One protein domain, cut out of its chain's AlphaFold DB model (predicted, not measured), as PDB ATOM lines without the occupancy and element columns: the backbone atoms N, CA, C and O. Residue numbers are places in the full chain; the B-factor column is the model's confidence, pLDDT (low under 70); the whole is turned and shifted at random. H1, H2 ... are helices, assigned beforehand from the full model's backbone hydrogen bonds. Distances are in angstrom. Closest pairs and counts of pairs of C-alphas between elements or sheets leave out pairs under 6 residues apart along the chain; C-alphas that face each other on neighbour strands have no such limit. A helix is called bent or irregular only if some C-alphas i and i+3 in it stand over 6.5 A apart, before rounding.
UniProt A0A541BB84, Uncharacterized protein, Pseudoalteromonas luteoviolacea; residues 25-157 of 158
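AT A GLANCE: This is residues 25 to 157 of the 158 residues of an uncharacterized protein of Pseudoalteromonas luteoviolacea (UniProt A0A541BB84). The longest helix, H6, bent but nearly straight, folds back beside H5 as a long helical hairpin that touches near its turn and is looser along H6b; H3 packs on H5 and H1 on H3, giving a rod of long helices side by side. Short H4 crosses H5 steeply near its first residues, and short H2 lies at the other end, where H1 turns into H3. The printed part has 133 residues with six named helices, H1 to H6 in order, and no named strand: all helix. It is only just compact, close to loose, with a radius of gyration of the C-alphas of 16.8 A and spans of 55 by 27 by 21 A.

IN THESE COORDINATES: H6, residues 124 to 155, was assigned as one helix by its hydrogen bonds but is bent: C-alphas 132 and 135 are 6.9 A apart. Its arms are H6a, residues 124 to 132, and H6b, residues 135 to 155, 30.5 A long and ending at (219.282, 154.853, 173.712). H5, residues 91 to 121, is 45.2 A long. H3, residues 55 to 72, measures 26.1 A, and H1, residues 27 to 45, 26.4 A from (204.899, 131.522, 156.575). H2 is residues 49 to 53 and H4 residues 77 to 85.

HOW THE PARTS SIT: H6a and H5 form a hairpin, touching at Thr 118 and Trp 127, their closest C-alphas, 5.0 A apart. H6b is close to H5 but not clearly touching, 7.2 A between C-alphas 100 and 146. The hub H5 touches H3, closest C-alphas 57 and 112 at 4.7 A, at a shallow tilt of 24 degrees, opposite ways. With residues 93 to 101 alone it touches H4, closest C-alphas 79 and 97 at 5.2 A, at a steep 52 degrees. H1 touches H3, C-alphas 36 and 59 being closest at 6.1 A, and, with residues 39 to 44 alone, H2, C-alphas 43 and 51 at 5.3 A. H1 and H5 are apart. Every O i to N i+4 pair is within hydrogen-bond range in H1, H5, H6a and H6b; H3 has 13 of 14, H4 4 of 5, and H2 0 of 1 but 2 of 2 O i to N i+3 pairs.

THE WHOLE: C-alphas 47 and 157 are farthest apart, 56.4 A. The printed part has no cut, and its five links are tight. Residues 25 to 29, 44 to 45, 47 and 153 to 157 have pLDDT under 70.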
ATOM      1  N   THR A  25     209.415 131.094 162.525       53.03
ATOM      2  CA  THR A  25     209.630 131.706 161.200       53.03
ATOM      3  C   THR A  25     208.321 131.920 160.442       53.03
ATOM      4  O   THR A  25     207.497 131.016 160.315       53.03
ATOM      5  N   SER A  26     208.123 133.145 159.945       59.47
ATOM      6  CA  SER A  26     206.950 133.577 159.168       59.47
ATOM      7  C   SER A  26     206.654 132.634 157.992       59.47
ATOM      8  O   SER A  26     207.577 132.253 157.270       59.47
ATOM      9  N   LYS A  27     205.366 132.327 157.733       65.75
ATOM     10  CA  LYS A  27     204.899 131.522 156.575       65.75
ATOM     11  C   LYS A  27     205.547 131.958 155.255       65.75
ATOM     12  O   LYS A  27     205.863 131.129 154.413       65.75
ATOM     13  N   VAL A  28     205.794 133.256 155.116       63.91
ATOM     14  CA  VAL A  28     206.430 133.877 153.952       63.91
ATOM     15  C   VAL A  28     207.860 133.370 153.729       63.91
ATOM     16  O   VAL A  28     208.236 133.083 152.599       63.91
ATOM     17  N   PHE A  29     208.648 133.209 154.794       67.50
ATOM     18  CA  PHE A  29     210.021 132.709 154.696       67.50
ATOM     19  C   PHE A  29     210.045 131.238 154.268       67.50
ATOM     20  O   PHE A  29     210.830 130.856 153.404       67.50
ATOM     21  N   ASN A  30     209.113 130.435 154.792       70.19
ATOM     22  CA  ASN A  30     208.937 129.045 154.368       70.19
ATOM     23  C   ASN A  30     208.493 128.947 152.900       70.19
ATOM     24  O   ASN A  30     208.943 128.046 152.200       70.19
ATOM     25  N   CYS A  31     207.668 129.879 152.407       71.62
ATOM     26  CA  CYS A  31     207.317 129.951 150.986       71.62
ATOM     27  C   CYS A  31     208.531 130.279 150.110       71.62
ATOM     28  O   CYS A  31     208.745 129.594 149.117       71.62
ATOM     29  N   VAL A  32     209.348 131.272 150.478       74.06
ATOM     30  CA  VAL A  32     210.561 131.628 149.715       74.06
ATOM     31  C   VAL A  32     211.552 130.463 149.684       74.06
ATOM     32  O   VAL A  32     212.066 130.124 148.619       74.06
ATOM     33  N   LEU A  33     211.773 129.802 150.825       72.62
ATOM     34  CA  LEU A  33     212.591 128.589 150.888       72.62
ATOM     35  C   LEU A  33     212.000 127.460 150.038       72.62
ATOM     36  O   LEU A  33     212.735 126.801 149.310       72.62
ATOM     37  N   GLY A  34     210.681 127.266 150.090       74.19
ATOM     38  CA  GLY A  34     209.974 126.275 149.283       74.19
ATOM     39  C   GLY A  34     210.126 126.518 147.782       74.19
ATOM     40  O   GLY A  34     210.406 125.571 147.057       74.19
ATOM     41  N   VAL A  35     210.021 127.773 147.328       77.44
ATOM     42  CA  VAL A  35     210.248 128.158 145.923       77.44
ATOM     43  C   VAL A  35     211.701 127.926 145.511       77.44
ATOM     44  O   VAL A  35     211.958 127.406 144.430       77.44
ATOM     45  N   GLY A  36     212.661 128.254 146.377       73.50
ATOM     46  CA  GLY A  36     214.072 127.963 146.122       73.50
ATOM     47  C   GLY A  36     214.345 126.469 145.960       73.50
ATOM     48  O   GLY A  36     215.008 126.055 145.013       73.50
ATOM     49  N   ILE A  37     213.798 125.653 146.865       74.12
ATOM     50  CA  ILE A  37     213.960 124.195 146.839       74.12
ATOM     51  C   ILE A  37     213.277 123.598 145.607       74.12
ATOM     52  O   ILE A  37     213.888 122.786 144.918       74.12
ATOM     53  N   SER A  38     212.044 124.003 145.292       72.12
ATOM     54  CA  SER A  38     211.334 123.484 144.120       72.12
ATOM     55  C   SER A  38     212.034 123.867 142.817       72.12
ATOM     56  O   SER A  38     212.157 123.021 141.933       72.12
ATOM     57  N   PHE A  39     212.571 125.085 142.721       76.00
ATOM     58  CA  PHE A  39     213.358 125.524 141.571       76.00
ATOM     59  C   PHE A  39     214.648 124.708 141.408       76.00
ATOM     60  O   PHE A  39     214.955 124.260 140.305       76.00
ATOM     61  N   LEU A  40     215.368 124.439 142.504       73.25
ATOM     62  CA  LEU A  40     216.574 123.603 142.487       73.25
ATOM     63  C   LEU A  40     216.273 122.150 142.091       73.25
ATOM     64  O   LEU A  40     216.977 121.585 141.253       73.25
ATOM     65  N   VAL A  41     215.220 121.554 142.656       73.44
ATOM     66  CA  VAL A  41     214.796 120.180 142.340       73.44
ATOM     67  C   VAL A  41     214.371 120.071 140.876       73.44
ATOM     68  O   VAL A  41     214.804 119.151 140.184       73.44
ATOM     69  N   LEU A  42     213.588 121.030 140.378       73.75
ATOM     70  CA  LEU A  42     213.146 121.056 138.986       73.75
ATOM     71  C   LEU A  42     214.325 121.255 138.026       73.75
ATOM     72  O   LEU A  42     214.451 120.529 137.045       73.75
ATOM     73  N   SER A  43     215.231 122.184 138.332       73.44
ATOM     74  CA  SER A  43     216.437 122.410 137.531       73.44
ATOM     75  C   SER A  43     217.337 121.175 137.475       73.44
ATOM     76  O   SER A  43     217.906 120.880 136.423       73.44
ATOM     77  N   SER A  44     217.467 120.453 138.592       68.12
ATOM     78  CA  SER A  44     218.231 119.205 138.653       68.12
ATOM     79  C   SER A  44     217.545 118.083 137.874       68.12
ATOM     80  O   SER A  44     218.231 117.320 137.201       68.12
ATOM     81  N   ALA A  45     216.215 117.982 137.938       67.44
ATOM     82  CA  ALA A  45     215.446 116.980 137.199       67.44
ATOM     83  C   ALA A  45     215.505 117.202 135.677       67.44
ATOM     84  O   ALA A  45     215.496 116.243 134.909       67.44
ATOM     85  N   LEU A  46     215.609 118.460 135.247       73.81
ATOM     86  CA  LEU A  46     215.695 118.847 133.838       73.81
ATOM     87  C   LEU A  46     217.134 118.873 133.289       73.81
ATOM     88  O   LEU A  46     217.319 119.233 132.131       73.81
ATOM     89  N   ASN A  47     218.146 118.500 134.087       67.06
ATOM     90  CA  ASN A  47     219.571 118.569 133.725       67.06
ATOM     91  C   ASN A  47     219.983 119.935 133.149       67.06
ATOM     92  O   ASN A  47     220.704 120.003 132.158       67.06
ATOM     93  N   LEU A  48     219.518 121.029 133.761       73.19
ATOM     94  CA  LEU A  48     219.871 122.394 133.364       73.19
ATOM     95  C   LEU A  48     220.970 122.927 134.301       73.19
ATOM     96  O   LEU A  48     220.642 123.398 135.393       73.19
ATOM     97  N   PRO A  49     222.264 122.912 133.908       71.31
ATOM     98  CA  PRO A  49     223.357 123.407 134.757       71.31
ATOM     99  C   PRO A  49     223.164 124.879 135.133       71.31
ATOM    100  O   PRO A  49     223.473 125.313 136.240       71.31
ATOM    101  N   LEU A  50     222.586 125.640 134.204       77.31
ATOM    102  CA  LEU A  50     222.358 127.072 134.334       77.31
ATOM    103  C   LEU A  50     221.281 127.392 135.382       77.31
ATOM    104  O   LEU A  50     221.375 128.407 136.065       77.31
ATOM    105  N   GLY A  51     220.297 126.511 135.586       76.50
ATOM    106  CA  GLY A  51     219.270 126.734 136.605       76.50
ATOM    107  C   GLY A  51     219.807 126.602 138.034       76.50
ATOM    108  O   GLY A  51     219.332 127.302 138.925       76.50
ATOM    109  N   MET A  52     220.882 125.836 138.255       76.25
ATOM    110  CA  MET A  52     221.591 125.892 139.537       76.25
ATOM    111  C   MET A  52     222.279 127.242 139.739       76.25
ATOM    112  O   MET A  52     222.165 127.817 140.813       76.25
ATOM    113  N   LEU A  53     222.919 127.808 138.716       84.31
ATOM    114  CA  LEU A  53     223.582 129.113 138.844       84.31
ATOM    115  C   LEU A  53     222.601 130.274 139.052       84.31
ATOM    116  O   LEU A  53     222.955 131.290 139.652       84.31
ATOM    117  N   LEU A  54     221.358 130.115 138.594       86.62
ATOM    118  CA  LEU A  54     220.294 131.106 138.747       86.62
ATOM    119  C   LEU A  54     219.535 131.015 140.077       86.62
ATOM    120  O   LEU A  54     218.740 131.912 140.364       86.62
ATOM    121  N   TYR A  55     219.772 130.003 140.923       84.56
ATOM    122  CA  TYR A  55     219.091 129.911 142.224       84.56
ATOM    123  C   TYR A  55     219.205 131.203 143.064       84.56
ATOM    124  O   TYR A  55     218.183 131.635 143.607       84.56
ATOM    125  N   PRO A  56     220.375 131.880 143.164       87.88
ATOM    126  CA  PRO A  56     220.497 133.100 143.957       87.88
ATOM    127  C   PRO A  56     219.683 134.248 143.352       87.88
ATOM    128  O   PRO A  56     219.146 135.076 144.086       87.88
ATOM    129  N   VAL A  57     219.536 134.278 142.024       91.31
ATOM    130  CA  VAL A  57     218.711 135.263 141.309       91.31
ATOM    131  C   VAL A  57     217.246 135.083 141.690       91.31
ATOM    132  O   VAL A  57     216.598 136.045 142.098       91.31
ATOM    133  N   VAL A  58     216.739 133.846 141.635       87.50
ATOM    134  CA  VAL A  58     215.347 133.526 141.992       87.50
ATOM    135  C   VAL A  58     215.066 133.854 143.457       87.50
ATOM    136  O   VAL A  58     214.064 134.499 143.757       87.50
ATOM    137  N   ILE A  59     215.965 133.481 144.372       87.44
ATOM    138  CA  ILE A  59     215.809 133.791 145.798       87.44
ATOM    139  C   ILE A  59     215.756 135.302 146.036       87.44
ATOM    140  O   ILE A  59     214.839 135.774 146.710       87.44
ATOM    141  N   ASN A  60     216.696 136.067 145.473       91.88
ATOM    142  CA  ASN A  60     216.700 137.520 145.627       91.88
ATOM    143  C   ASN A  60     215.449 138.161 145.003       91.88
ATOM    144  O   ASN A  60     214.868 139.057 145.611       91.88
ATOM    145  N   ALA A  61     214.977 137.674 143.851       91.56
ATOM    146  CA  ALA A  61     213.739 138.142 143.227       91.56
ATOM    147  C   ALA A  61     212.512 137.876 144.113       91.56
ATOM    148  O   ALA A  61     211.701 138.774 144.347       91.56
ATOM    149  N   CYS A  62     212.387 136.664 144.664       89.38
ATOM    150  CA  CYS A  62     211.308 136.319 145.586       89.38
ATOM    151  C   CYS A  62     211.343 137.188 146.847       89.38
ATOM    152  O   CYS A  62     210.305 137.708 147.255       89.38
ATOM    153  N   LEU A  63     212.521 137.377 147.448       90.25
ATOM    154  CA  LEU A  63     212.690 138.231 148.625       90.25
ATOM    155  C   LEU A  63     212.361 139.691 148.315       90.25
ATOM    156  O   LEU A  63     211.643 140.319 149.090       90.25
ATOM    157  N   LEU A  64     212.804 140.210 147.170       93.31
ATOM    158  CA  LEU A  64     212.474 141.554 146.706       93.31
ATOM    159  C   LEU A  64     210.963 141.743 146.556       93.31
ATOM    160  O   LEU A  64     210.418 142.720 147.068       93.31
ATOM    161  N   LEU A  65     210.278 140.806 145.896       91.75
ATOM    162  CA  LEU A  65     208.825 140.850 145.730       91.75
ATOM    163  C   LEU A  65     208.113 140.817 147.076       91.75
ATOM    164  O   LEU A  65     207.210 141.608 147.315       91.75
ATOM    165  N   VAL A  66     208.542 139.935 147.970       88.62
ATOM    166  CA  VAL A  66     207.964 139.762 149.299       88.62
ATOM    167  C   VAL A  66     208.161 141.007 150.178       88.62
ATOM    168  O   VAL A  66     207.204 141.498 150.783       88.62
ATOM    169  N   PHE A  67     209.377 141.553 150.233       91.31
ATOM    170  CA  PHE A  67     209.674 142.769 150.993       91.31
ATOM    171  C   PHE A  67     208.975 143.984 150.375       91.31
ATOM    172  O   PHE A  67     208.340 144.757 151.096       91.31
ATOM    173  N   GLY A  68     209.008 144.115 149.047       92.81
ATOM    174  CA  GLY A  68     208.347 145.187 148.306       92.81
ATOM    175  C   GLY A  68     206.826 145.160 148.453       92.81
ATOM    176  O   GLY A  68     206.212 146.192 148.721       92.81
ATOM    177  N   ALA A  69     206.215 143.979 148.375       90.31
ATOM    178  CA  ALA A  69     204.799 143.762 148.657       90.31
ATOM    179  C   ALA A  69     204.440 144.194 150.084       90.31
ATOM    180  O   ALA A  69     203.432 144.870 150.288       90.31
ATOM    181  N   SER A  70     205.289 143.876 151.066       88.88
ATOM    182  CA  SER A  70     205.053 144.235 152.470       88.88
ATOM    183  C   SER A  70     205.097 145.745 152.746       88.88
ATOM    184  O   SER A  70     204.510 146.206 153.721       88.88
ATOM    185  N   LEU A  71     205.744 146.539 151.883       89.81
ATOM    186  CA  LEU A  71     205.682 148.005 151.960       89.81
ATOM    187  C   LEU A  71     204.307 148.545 151.546       89.81
ATOM    188  O   LEU A  71     203.907 149.613 152.006       89.81
ATOM    189  N   ARG A  72     203.594 147.826 150.670       87.81
ATOM    190  CA  ARG A  72     202.242 148.179 150.212       87.81
ATOM    191  C   ARG A  72     201.170 147.628 151.153       87.81
ATOM    192  O   ARG A  72     200.224 148.339 151.476       87.81
ATOM    193  N   TRP A  73     201.341 146.389 151.613       83.31
ATOM    194  CA  TRP A  73     200.452 145.721 152.562       83.31
ATOM    195  C   TRP A  73     201.105 145.653 153.943       83.31
ATOM    196  O   TRP A  73     201.816 144.701 154.265       83.31
ATOM    197  N   LYS A  74     200.860 146.694 154.747       84.56
ATOM    198  CA  LYS A  74     201.364 146.804 156.122       84.56
ATOM    199  C   LYS A  74     200.789 145.698 157.031       84.56
ATOM    200  O   LYS A  74     199.681 145.224 156.779       84.56
ATOM    201  N   PRO A  75     201.478 145.326 158.125       84.81
ATOM    202  CA  PRO A  75     202.812 145.782 158.529       84.81
ATOM    203  C   PRO A  75     203.921 145.195 157.645       84.81
ATOM    204  O   PRO A  75     203.845 144.034 157.229       84.81
ATOM    205  N   CYS A  76     204.967 145.986 157.382       88.56
ATOM    206  CA  CYS A  76     206.104 145.523 156.582       88.56
ATOM    207  C   CYS A  76     206.887 144.413 157.306       88.56
ATOM    208  O   CYS A  76     206.742 144.215 158.515       88.56
ATOM    209  N   ILE A  77     207.723 143.650 156.591       86.94
ATOM    210  CA  ILE A  77     208.412 142.492 157.196       86.94
ATOM    211  C   ILE A  77     209.304 142.897 158.367       86.94
ATOM    212  O   ILE A  77     209.275 142.235 159.403       86.94
ATOM    213  N   ILE A  78     210.058 143.990 158.235       87.12
ATOM    214  CA  ILE A  78     210.932 144.453 159.316       87.12
ATOM    215  C   ILE A  78     210.112 144.940 160.516       87.12
ATOM    216  O   ILE A  78     210.510 144.697 161.651       87.12
ATOM    217  N   GLU A  79     208.941 145.544 160.293       88.31
ATOM    218  CA  GLU A  79     208.017 145.907 161.374       88.31
ATOM    219  C   GLU A  79     207.489 144.663 162.090       88.31
ATOM    220  O   GLU A  79     207.507 144.605 163.316       88.31
ATOM    221  N   ARG A  80     207.074 143.630 161.343       85.19
ATOM    222  CA  ARG A  80     206.650 142.348 161.929       85.19
ATOM    223  C   ARG A  80     207.743 141.733 162.794       85.19
ATOM    224  O   ARG A  80     207.443 141.253 163.879       85.19
ATOM    225  N   LEU A  81     208.993 141.763 162.329       83.94
ATOM    226  CA  LEU A  81     210.138 141.285 163.106       83.94
ATOM    227  C   LEU A  81     210.401 142.164 164.333       83.94
ATOM    228  O   LEU A  81     210.700 141.639 165.399       83.94
ATOM    229  N   ALA A  82     210.259 143.487 164.214       83.31
ATOM    230  CA  ALA A  82     210.395 144.402 165.343       83.31
ATOM    231  C   ALA A  82     209.332 144.152 166.419       83.31
ATOM    232  O   ALA A  82     209.677 144.060 167.594       83.31
ATOM    233  N   ARG A  83     208.077 143.926 166.016       84.25
ATOM    234  CA  ARG A  83     206.961 143.648 166.930       84.25
ATOM    235  C   ARG A  83     207.075 142.329 167.695       84.25
ATOM    236  O   ARG A  83     206.404 142.170 168.706       84.25
ATOM    237  N   LEU A  84     207.927 141.397 167.257       81.50
ATOM    238  CA  LEU A  84     208.236 140.195 168.042       81.50
ATOM    239  C   LEU A  84     209.049 140.520 169.301       81.50
ATOM    240  O   LEU A  84     208.913 139.828 170.303       81.50
ATOM    241  N   SER A  85     209.902 141.544 169.241       77.06
ATOM    242  CA  SER A  85     210.698 142.005 170.385       77.06
ATOM    243  C   SER A  85     210.025 143.151 171.137       77.06
ATOM    244  O   SER A  85     210.178 143.252 172.348       77.06
ATOM    245  N   GLU A  86     209.285 144.004 170.428       80.06
ATOM    246  CA  GLU A  86     208.629 145.197 170.962       80.06
ATOM    247  C   GLU A  86     207.192 145.299 170.412       80.06
ATOM    248  O   GLU A  86     206.970 145.929 169.373       80.06
ATOM    249  N   PRO A  87     206.212 144.640 171.062       83.19
ATOM    250  CA  PRO A  87     204.840 144.537 170.556       83.19
ATOM    251  C   PRO A  87     204.188 145.896 170.260       83.19
ATOM    252  O   PRO A  87     203.608 146.086 169.182       83.19
ATOM    253  N   ASP A  88     204.379 146.862 171.160       84.56
ATOM    254  CA  ASP A  88     203.820 148.216 171.093       84.56
ATOM    255  C   ASP A  88     204.777 149.209 170.416       84.56
ATOM    256  O   ASP A  88     205.099 150.274 170.941       84.56
ATOM    257  N   LEU A  89     205.241 148.853 169.213       83.81
ATOM    258  CA  LEU A  89     206.163 149.685 168.440       83.81
ATOM    259  C   LEU A  89     205.552 151.079 168.151       83.81
ATOM    260  O   LEU A  89     204.499 151.153 167.497       83.81
ATOM    261  N   PRO A  90     206.211 152.184 168.555       86.50
ATOM    262  CA  PRO A  90     205.679 153.532 168.387       86.50
ATOM    263  C   PRO A  90     205.645 153.957 166.906       86.50
ATOM    264  O   PRO A  90     206.403 153.427 166.086       86.50
ATOM    265  N   PRO A  91     204.853 154.984 166.533       85.69
ATOM    266  CA  PRO A  91     204.723 155.433 165.140       85.69
ATOM    267  C   PRO A  91     206.057 155.780 164.457       85.69
ATOM    268  O   PRO A  91     206.250 155.499 163.273       85.69
ATOM    269  N   LYS A  92     207.021 156.337 165.206       83.81
ATOM    270  CA  LYS A  92     208.382 156.600 164.707       83.81
ATOM    271  C   LYS A  92     209.134 155.307 164.357       83.81
ATOM    272  O   LYS A  92     209.825 155.268 163.339       83.81
ATOM    273  N   GLY A  93     208.964 154.250 165.154       83.50
ATOM    274  CA  GLY A  93     209.529 152.924 164.894       83.50
ATOM    275  C   GLY A  93     208.925 152.277 163.648       83.50
ATOM    276  O   GLY A  93     209.652 151.707 162.834       83.50
ATOM    277  N   VAL A  94     207.623 152.457 163.416       87.44
ATOM    278  CA  VAL A  94     206.958 151.997 162.181       87.44
ATOM    279  C   VAL A  94     207.578 152.664 160.944       87.44
ATOM    280  O   VAL A  94     208.026 151.974 160.030       87.44
ATOM    281  N   LEU A  95     207.728 153.993 160.939       87.38
ATOM    282  CA  LEU A  95     208.369 154.708 159.822       87.38
ATOM    283  C   LEU A  95     209.833 154.291 159.604       87.38
ATOM    284  O   LEU A  95     210.304 154.228 158.465       87.38
ATOM    285  N   TYR A  96     210.565 154.011 160.682       87.06
ATOM    286  CA  TYR A  96     211.937 153.511 160.600       87.06
ATOM    287  C   TYR A  96     211.993 152.121 159.949       87.06
ATOM    288  O   TYR A  96     212.745 151.916 158.995       87.06
ATOM    289  N   THR A  97     211.157 151.186 160.399       89.44
ATOM    290  CA  THR A  97     211.114 149.818 159.856       89.44
ATOM    291  C   THR A  97     210.699 149.776 158.379       89.44
ATOM    292  O   THR A  97     211.228 148.963 157.617       89.44
ATOM    293  N   GLU A  98     209.865 150.713 157.915       90.50
ATOM    294  CA  GLU A  98     209.593 150.904 156.484       90.50
ATOM    295  C   GLU A  98     210.835 151.352 155.698       90.50
ATOM    296  O   GLU A  98     211.114 150.815 154.622       90.50
ATOM    297  N   LYS A  99     211.608 152.315 156.221       90.94
ATOM    298  CA  LYS A  99     212.864 152.757 155.586       90.94
ATOM    299  C   LYS A  99     213.857 151.605 155.484       90.94
ATOM    300  O   LYS A  99     214.418 151.383 154.416       90.94
ATOM    301  N   VAL A 100     214.015 150.833 156.555       90.50
ATOM    302  CA  VAL A 100     214.881 149.649 156.570       90.50
ATOM    303  C   VAL A 100     214.405 148.609 155.554       90.50
ATOM    304  O   VAL A 100     215.212 148.072 154.800       90.50
ATOM    305  N   THR A 101     213.095 148.370 155.452       91.56
ATOM    306  CA  THR A 101     212.532 147.454 154.444       91.56
ATOM    307  C   THR A 101     212.856 147.919 153.018       91.56
ATOM    308  O   THR A 101     213.202 147.093 152.177       91.56
ATOM    309  N   LYS A 102     212.831 149.230 152.734       93.69
ATOM    310  CA  LYS A 102     213.262 149.777 151.429       93.69
ATOM    311  C   LYS A 102     214.748 149.533 151.151       93.69
ATOM    312  O   LYS A 102     215.093 149.207 150.018       93.69
ATOM    313  N   VAL A 103     215.611 149.658 152.161       94.12
ATOM    314  CA  VAL A 103     217.045 149.344 152.024       94.12
ATOM    315  C   VAL A 103     217.241 147.862 151.695       94.12
ATOM    316  O   VAL A 103     218.004 147.542 150.787       94.12
ATOM    317  N   TRP A 104     216.496 146.967 152.348       93.81
ATOM    318  CA  TRP A 104     216.490 145.542 152.005       93.81
ATOM    319  C   TRP A 104     216.039 145.287 150.564       93.81
ATOM    320  O   TRP A 104     216.688 144.523 149.858       93.81
ATOM    321  N   CYS A 105     214.986 145.959 150.087       94.88
ATOM    322  CA  CYS A 105     214.585 145.867 148.680       94.88
ATOM    323  C   CYS A 105     215.714 146.302 147.732       94.88
ATOM    324  O   CYS A 105     216.019 145.596 146.774       94.88
ATOM    325  N   ALA A 106     216.362 147.438 147.999       96.06
ATOM    326  CA  ALA A 106     217.479 147.905 147.180       96.06
ATOM    327  C   ALA A 106     218.634 146.891 147.172       96.06
ATOM    328  O   ALA A 106     219.165 146.566 146.110       96.06
ATOM    329  N   PHE A 107     218.963 146.332 148.339       95.25
ATOM    330  CA  PHE A 107     219.965 145.281 148.464       95.25
ATOM    331  C   PHE A 107     219.606 144.047 147.633       95.25
ATOM    332  O   PHE A 107     220.430 143.605 146.838       95.25
ATOM    333  N   PHE A 108     218.386 143.514 147.759       94.88
ATOM    334  CA  PHE A 108     217.963 142.335 146.998       94.88
ATOM    335  C   PHE A 108     217.963 142.585 145.489       94.88
ATOM    336  O   PHE A 108     218.370 141.706 144.736       94.88
ATOM    337  N   ALA A 109     217.577 143.780 145.036       96.31
ATOM    338  CA  ALA A 109     217.635 144.139 143.621       96.31
ATOM    339  C   ALA A 109     219.078 144.150 143.090       96.31
ATOM    340  O   ALA A 109     219.361 143.543 142.059       96.31
ATOM    341  N   ILE A 110     220.006 144.785 143.814       96.75
ATOM    342  CA  ILE A 110     221.427 144.816 143.437       96.75
ATOM    343  C   ILE A 110     222.011 143.402 143.475       96.75
ATOM    344  O   ILE A 110     222.664 142.975 142.528       96.75
ATOM    345  N   ASN A 111     221.740 142.651 144.542       95.50
ATOM    346  CA  ASN A 111     222.260 141.302 144.722       95.50
ATOM    347  C   ASN A 111     221.752 140.361 143.620       95.50
ATOM    348  O   ASN A 111     222.558 139.669 143.012       95.50
ATOM    349  N   MET A 112     220.462 140.435 143.268       95.31
ATOM    350  CA  MET A 112     219.876 139.722 142.128       95.31
ATOM    351  C   MET A 112     220.631 140.002 140.822       95.31
ATOM    352  O   MET A 112     220.952 139.066 140.093       95.31
ATOM    353  N   LEU A 113     220.926 141.273 140.529       96.62
ATOM    354  CA  LEU A 113     221.631 141.664 139.307       96.62
ATOM    355  C   LEU A 113     223.081 141.166 139.294       96.62
ATOM    356  O   LEU A 113     223.536 140.663 138.269       96.62
ATOM    357  N   VAL A 114     223.797 141.246 140.418       95.62
ATOM    358  CA  VAL A 114     225.179 140.745 140.505       95.62
ATOM    359  C   VAL A 114     225.219 139.215 140.443       95.62
ATOM    360  O   VAL A 114     226.068 138.648 139.755       95.62
ATOM    361  N   SER A 115     224.277 138.524 141.085       93.12
ATOM    362  CA  SER A 115     224.110 137.073 140.956       93.12
ATOM    363  C   SER A 115     223.827 136.661 139.511       93.12
ATOM    364  O   SER A 115     224.399 135.686 139.032       93.12
ATOM    365  N   LEU A 116     222.989 137.417 138.796       93.62
ATOM    366  CA  LEU A 116     222.688 137.159 137.390       93.62
ATOM    367  C   LEU A 116     223.913 137.401 136.504       93.62
ATOM    368  O   LEU A 116     224.245 136.566 135.667       93.62
ATOM    369  N   TYR A 117     224.616 138.513 136.719       94.12
ATOM    370  CA  TYR A 117     225.844 138.833 135.998       94.12
ATOM    371  C   TYR A 117     226.909 137.753 136.199       94.12
ATOM    372  O   TYR A 117     227.457 137.235 135.228       94.12
ATOM    373  N   THR A 118     227.156 137.359 137.451       92.75
ATOM    374  CA  THR A 118     228.139 136.315 137.760       92.75
ATOM    375  C   THR A 118     227.735 134.958 137.183       92.75
ATOM    376  O   THR A 118     228.599 134.209 136.736       92.75
ATOM    377  N   ALA A 119     226.438 134.645 137.121       90.69
ATOM    378  CA  ALA A 119     225.954 133.379 136.569       90.69
ATOM    379  C   ALA A 119     226.125 133.279 135.046       90.69
ATOM    380  O   ALA A 119     226.318 132.181 134.531       90.69
ATOM    381  N   LEU A 120     226.025 134.403 134.328       90.81
ATOM    382  CA  LEU A 120     226.027 134.418 132.862       90.81
ATOM    383  C   LEU A 120     227.381 134.789 132.250       90.81
ATOM    384  O   LEU A 120     227.693 134.332 131.156       90.81
ATOM    385  N   MET A 121     228.154 135.641 132.926       91.62
ATOM    386  CA  MET A 121     229.304 136.329 132.325       91.62
ATOM    387  C   MET A 121     230.633 136.033 133.022       91.62
ATOM    388  O   MET A 121     231.655 136.584 132.617       91.62
ATOM    389  N   THR A 122     230.653 135.205 134.072       90.50
ATOM    390  CA  THR A 122     231.881 134.945 134.844       90.50
ATOM    391  C   THR A 122     232.163 133.455 135.035       90.50
ATOM    392  O   THR A 122     231.235 132.648 134.979       90.50
ATOM    393  N   PRO A 123     233.433 133.075 135.282       91.12
ATOM    394  CA  PRO A 123     233.789 131.712 135.660       91.12
ATOM    395  C   PRO A 123     233.093 131.250 136.946       91.12
ATOM    396  O   PRO A 123     232.723 132.054 137.808       91.12
ATOM    397  N   ILE A 124     232.970 129.931 137.107       87.38
ATOM    398  CA  ILE A 124     232.295 129.318 138.257       87.38
ATOM    399  C   ILE A 124     232.941 129.701 139.593       87.38
ATOM    400  O   ILE A 124     232.242 129.809 140.599       87.38
ATOM    401  N   GLU A 125     234.250 129.958 139.622       90.31
ATOM    402  CA  GLU A 125     234.980 130.374 140.820       90.31
ATOM    403  C   GLU A 125     234.513 131.749 141.306       90.31
ATOM    404  O   GLU A 125     234.277 131.938 142.499       90.31
ATOM    405  N   VAL A 126     234.315 132.691 140.378       90.50
ATOM    406  CA  VAL A 126     233.827 134.045 140.678       90.50
ATOM    407  C   VAL A 126     232.381 133.985 141.157       90.50
ATOM    408  O   VAL A 126     232.042 134.583 142.182       90.50
ATOM    409  N   TRP A 127     231.541 133.207 140.469       92.62
ATOM    410  CA  TRP A 127     230.161 132.982 140.893       92.62
ATOM    411  C   TRP A 127     230.089 132.358 142.291       92.62
ATOM    412  O   TRP A 127     229.307 132.818 143.125       92.62
ATOM    413  N   THR A 128     230.929 131.359 142.568       88.56
ATOM    414  CA  THR A 128     230.961 130.652 143.856       88.56
ATOM    415  C   THR A 128     231.465 131.560 144.970       88.56
ATOM    416  O   THR A 128     230.881 131.578 146.048       88.56
ATOM    417  N   LEU A 129     232.502 132.362 144.721       89.81
ATOM    418  CA  LEU A 129     233.008 133.325 145.698       89.81
ATOM    419  C   LEU A 129     231.948 134.378 146.037       89.81
ATOM    420  O   LEU A 129     231.712 134.679 147.210       89.81
ATOM    421  N   TYR A 130     231.283 134.933 145.022       92.50
ATOM    422  CA  TYR A 130     230.285 135.965 145.258       92.50
ATOM    423  C   TYR A 130     229.043 135.405 145.958       92.50
ATOM    424  O   TYR A 130     228.699 135.839 147.058       92.50
ATOM    425  N   ASN A 131     228.388 134.415 145.346       89.62
ATOM    426  CA  ASN A 131     227.113 133.881 145.829       89.62
ATOM    427  C   ASN A 131     227.281 132.979 147.059       89.62
ATOM    428  O   ASN A 131     226.352 132.863 147.854       89.62
ATOM    429  N   GLY A 132     228.456 132.370 147.232       86.69
ATOM    430  CA  GLY A 132     228.789 131.483 148.346       86.69
ATOM    431  C   GLY A 132     229.423 132.177 149.554       86.69
ATOM    432  O   GLY A 132     229.417 131.598 150.638       86.69
ATOM    433  N   PHE A 133     229.944 133.404 149.412       88.69
ATOM    434  CA  PHE A 133     230.627 134.102 150.510       88.69
ATOM    435  C   PHE A 133     230.294 135.596 150.589       88.69
ATOM    436  O   PHE A 133     229.709 136.040 151.580       88.69
ATOM    437  N   ILE A 134     230.605 136.376 149.548       90.19
ATOM    438  CA  ILE A 134     230.471 137.848 149.582       90.19
ATOM    439  C   ILE A 134     229.022 138.272 149.844       90.19
ATOM    440  O   ILE A 134     228.775 139.144 150.680       90.19
ATOM    441  N   ALA A 135     228.055 137.631 149.187       88.25
ATOM    442  CA  ALA A 135     226.637 137.920 149.372       88.25
ATOM    443  C   ALA A 135     226.194 137.729 150.834       88.25
ATOM    444  O   ALA A 135     225.421 138.536 151.352       88.25
ATOM    445  N   TYR A 136     226.716 136.709 151.523       88.81
ATOM    446  CA  TYR A 136     226.407 136.447 152.930       88.81
ATOM    447  C   TYR A 136     227.056 137.462 153.867       88.81
ATOM    448  O   TYR A 136     226.402 137.909 154.808       88.81
ATOM    449  N   ILE A 137     228.297 137.879 153.591       90.12
ATOM    450  CA  ILE A 137     228.939 138.973 154.335       90.12
ATOM    451  C   ILE A 137     228.123 140.254 154.181       90.12
ATOM    452  O   ILE A 137     227.808 140.899 155.176       90.12
ATOM    453  N   ALA A 138     227.733 140.601 152.955       90.19
ATOM    454  CA  ALA A 138     226.970 141.812 152.692       90.19
ATOM    455  C   ALA A 138     225.595 141.789 153.388       90.19
ATOM    456  O   ALA A 138     225.205 142.779 154.005       90.19
ATOM    457  N   MET A 139     224.898 140.643 153.376       88.44
ATOM    458  CA  MET A 139     223.670 140.454 154.162       88.44
ATOM    459  C   MET A 139     223.924 140.605 155.666       88.44
ATOM    460  O   MET A 139     223.152 141.275 156.350       88.44
ATOM    461  N   GLY A 140     225.000 140.007 156.184       86.25
ATOM    462  CA  GLY A 140     225.380 140.095 157.593       86.25
ATOM    463  C   GLY A 140     225.667 141.530 158.026       86.25
ATOM    464  O   GLY A 140     225.142 141.979 159.040       86.25
ATOM    465  N   LEU A 141     226.421 142.283 157.223       88.38
ATOM    466  CA  LEU A 141     226.691 143.700 157.465       88.38
ATOM    467  C   LEU A 141     225.412 144.536 157.449       88.38
ATOM    468  O   LEU A 141     225.263 145.425 158.284       88.38
ATOM    469  N   LEU A 142     224.470 144.237 156.551       88.19
ATOM    470  CA  LEU A 142     223.192 144.940 156.506       88.19
ATOM    471  C   LEU A 142     222.337 144.659 157.752       88.19
ATOM    472  O   LEU A 142     221.759 145.587 158.318       88.19
ATOM    473  N   PHE A 143     222.304 143.406 158.217       83.81
ATOM    474  CA  PHE A 143     221.649 143.038 159.477       83.81
ATOM    475  C   PHE A 143     222.308 143.698 160.691       83.81
ATOM    476  O   PHE A 143     221.611 144.259 161.533       83.81
ATOM    477  N   ILE A 144     223.638 143.668 160.779       81.81
ATOM    478  CA  ILE A 144     224.380 144.306 161.874       81.81
ATOM    479  C   ILE A 144     224.152 145.820 161.849       81.81
ATOM    480  O   ILE A 144     223.909 146.415 162.893       81.81
ATOM    481  N   GLY A 145     224.168 146.441 160.668       80.50
ATOM    482  CA  GLY A 145     223.874 147.862 160.503       80.50
ATOM    483  C   GLY A 145     222.472 148.227 160.993       80.50
ATOM    484  O   GLY A 145     222.320 149.182 161.753       80.50
ATOM    485  N   GLU A 146     221.455 147.443 160.629       83.88
ATOM    486  CA  GLU A 146     220.085 147.615 161.132       83.88
ATOM    487  C   GLU A 146     220.021 147.510 162.657       83.88
ATOM    488  O   GLU A 146     219.428 148.376 163.308       83.88
ATOM    489  N   TRP A 147     220.674 146.492 163.219       76.50
ATOM    490  CA  TRP A 147     220.687 146.227 164.651       76.50
ATOM    491  C   TRP A 147     221.391 147.336 165.440       76.50
ATOM    492  O   TRP A 147     220.852 147.823 166.436       76.50
ATOM    493  N   LEU A 148     222.548 147.808 164.967       74.00
ATOM    494  CA  LEU A 148     223.289 148.915 165.580       74.00
ATOM    495  C   LEU A 148     222.486 150.217 165.563       74.00
ATOM    496  O   LEU A 148     222.435 150.932 166.568       74.00
ATOM    497  N   VAL A 149     221.823 150.527 164.446       74.88
ATOM    498  CA  VAL A 149     220.961 151.714 164.364       74.88
ATOM    499  C   VAL A 149     219.763 151.567 165.303       74.88
ATOM    500  O   VAL A 149     219.409 152.533 165.980       74.88
ATOM    501  N   ARG A 150     219.188 150.366 165.430       71.94
ATOM    502  CA  ARG A 150     218.096 150.099 166.373       71.94
ATOM    503  C   ARG A 150     218.531 150.305 167.830       71.94
ATOM    504  O   ARG A 150     217.794 150.937 168.583       71.94
ATOM    505  N   ILE A 151     219.727 149.850 168.215       71.81
ATOM    506  CA  ILE A 151     220.296 150.107 169.553       71.81
ATOM    507  C   ILE A 151     220.440 151.612 169.800       71.81
ATOM    508  O   ILE A 151     220.009 152.108 170.839       71.81
ATOM    509  N   LYS A 152     221.003 152.347 168.835       70.38
ATOM    510  CA  LYS A 152     221.252 153.787 168.976       70.38
ATOM    511  C   LYS A 152     219.961 154.599 169.100       70.38
ATOM    512  O   LYS A 152     219.906 155.526 169.898       70.38
ATOM    513  N   VAL A 153     218.928 154.251 168.332       67.62
ATOM    514  CA  VAL A 153     217.611 154.908 168.417       67.62
ATOM    515  C   VAL A 153     216.939 154.617 169.762       67.62
ATOM    516  O   VAL A 153     216.312 155.512 170.319       67.62
ATOM    517  N   ARG A 154     217.117 153.410 170.315       65.56
ATOM    518  CA  ARG A 154     216.584 153.045 171.635       65.56
ATOM    519  C   ARG A 154     217.216 153.870 172.761       65.56
ATOM    520  O   ARG A 154     216.497 154.417 173.579       65.56
ATOM    521  N   GLN A 155     218.537 154.053 172.725       60.47
ATOM    522  CA  GLN A 155     219.282 154.853 173.712       60.47
ATOM    523  C   GLN A 155     218.966 156.359 173.693       60.47
ATOM    524  O   GLN A 155     219.349 157.063 174.616       60.47
ATOM    525  N   GLN A 156     218.328 156.880 172.640       56.47
ATOM    526  CA  GLN A 156     217.957 158.299 172.543       56.47
ATOM    527  C   GLN A 156     216.542 158.601 173.065       56.47
ATOM    528  O   GLN A 156     216.104 159.750 172.985       56.47
ATOM    529  N   HIS A 157     215.792 157.588 173.508       49.91
ATOM    530  CA  HIS A 157     214.419 157.725 174.013       49.91
ATOM    531  C   HIS A 157     214.240 157.230 175.461       49.91
ATOM    532  O   HIS A 157     213.108 157.258 175.943       49.91
TER     533      HIS A 157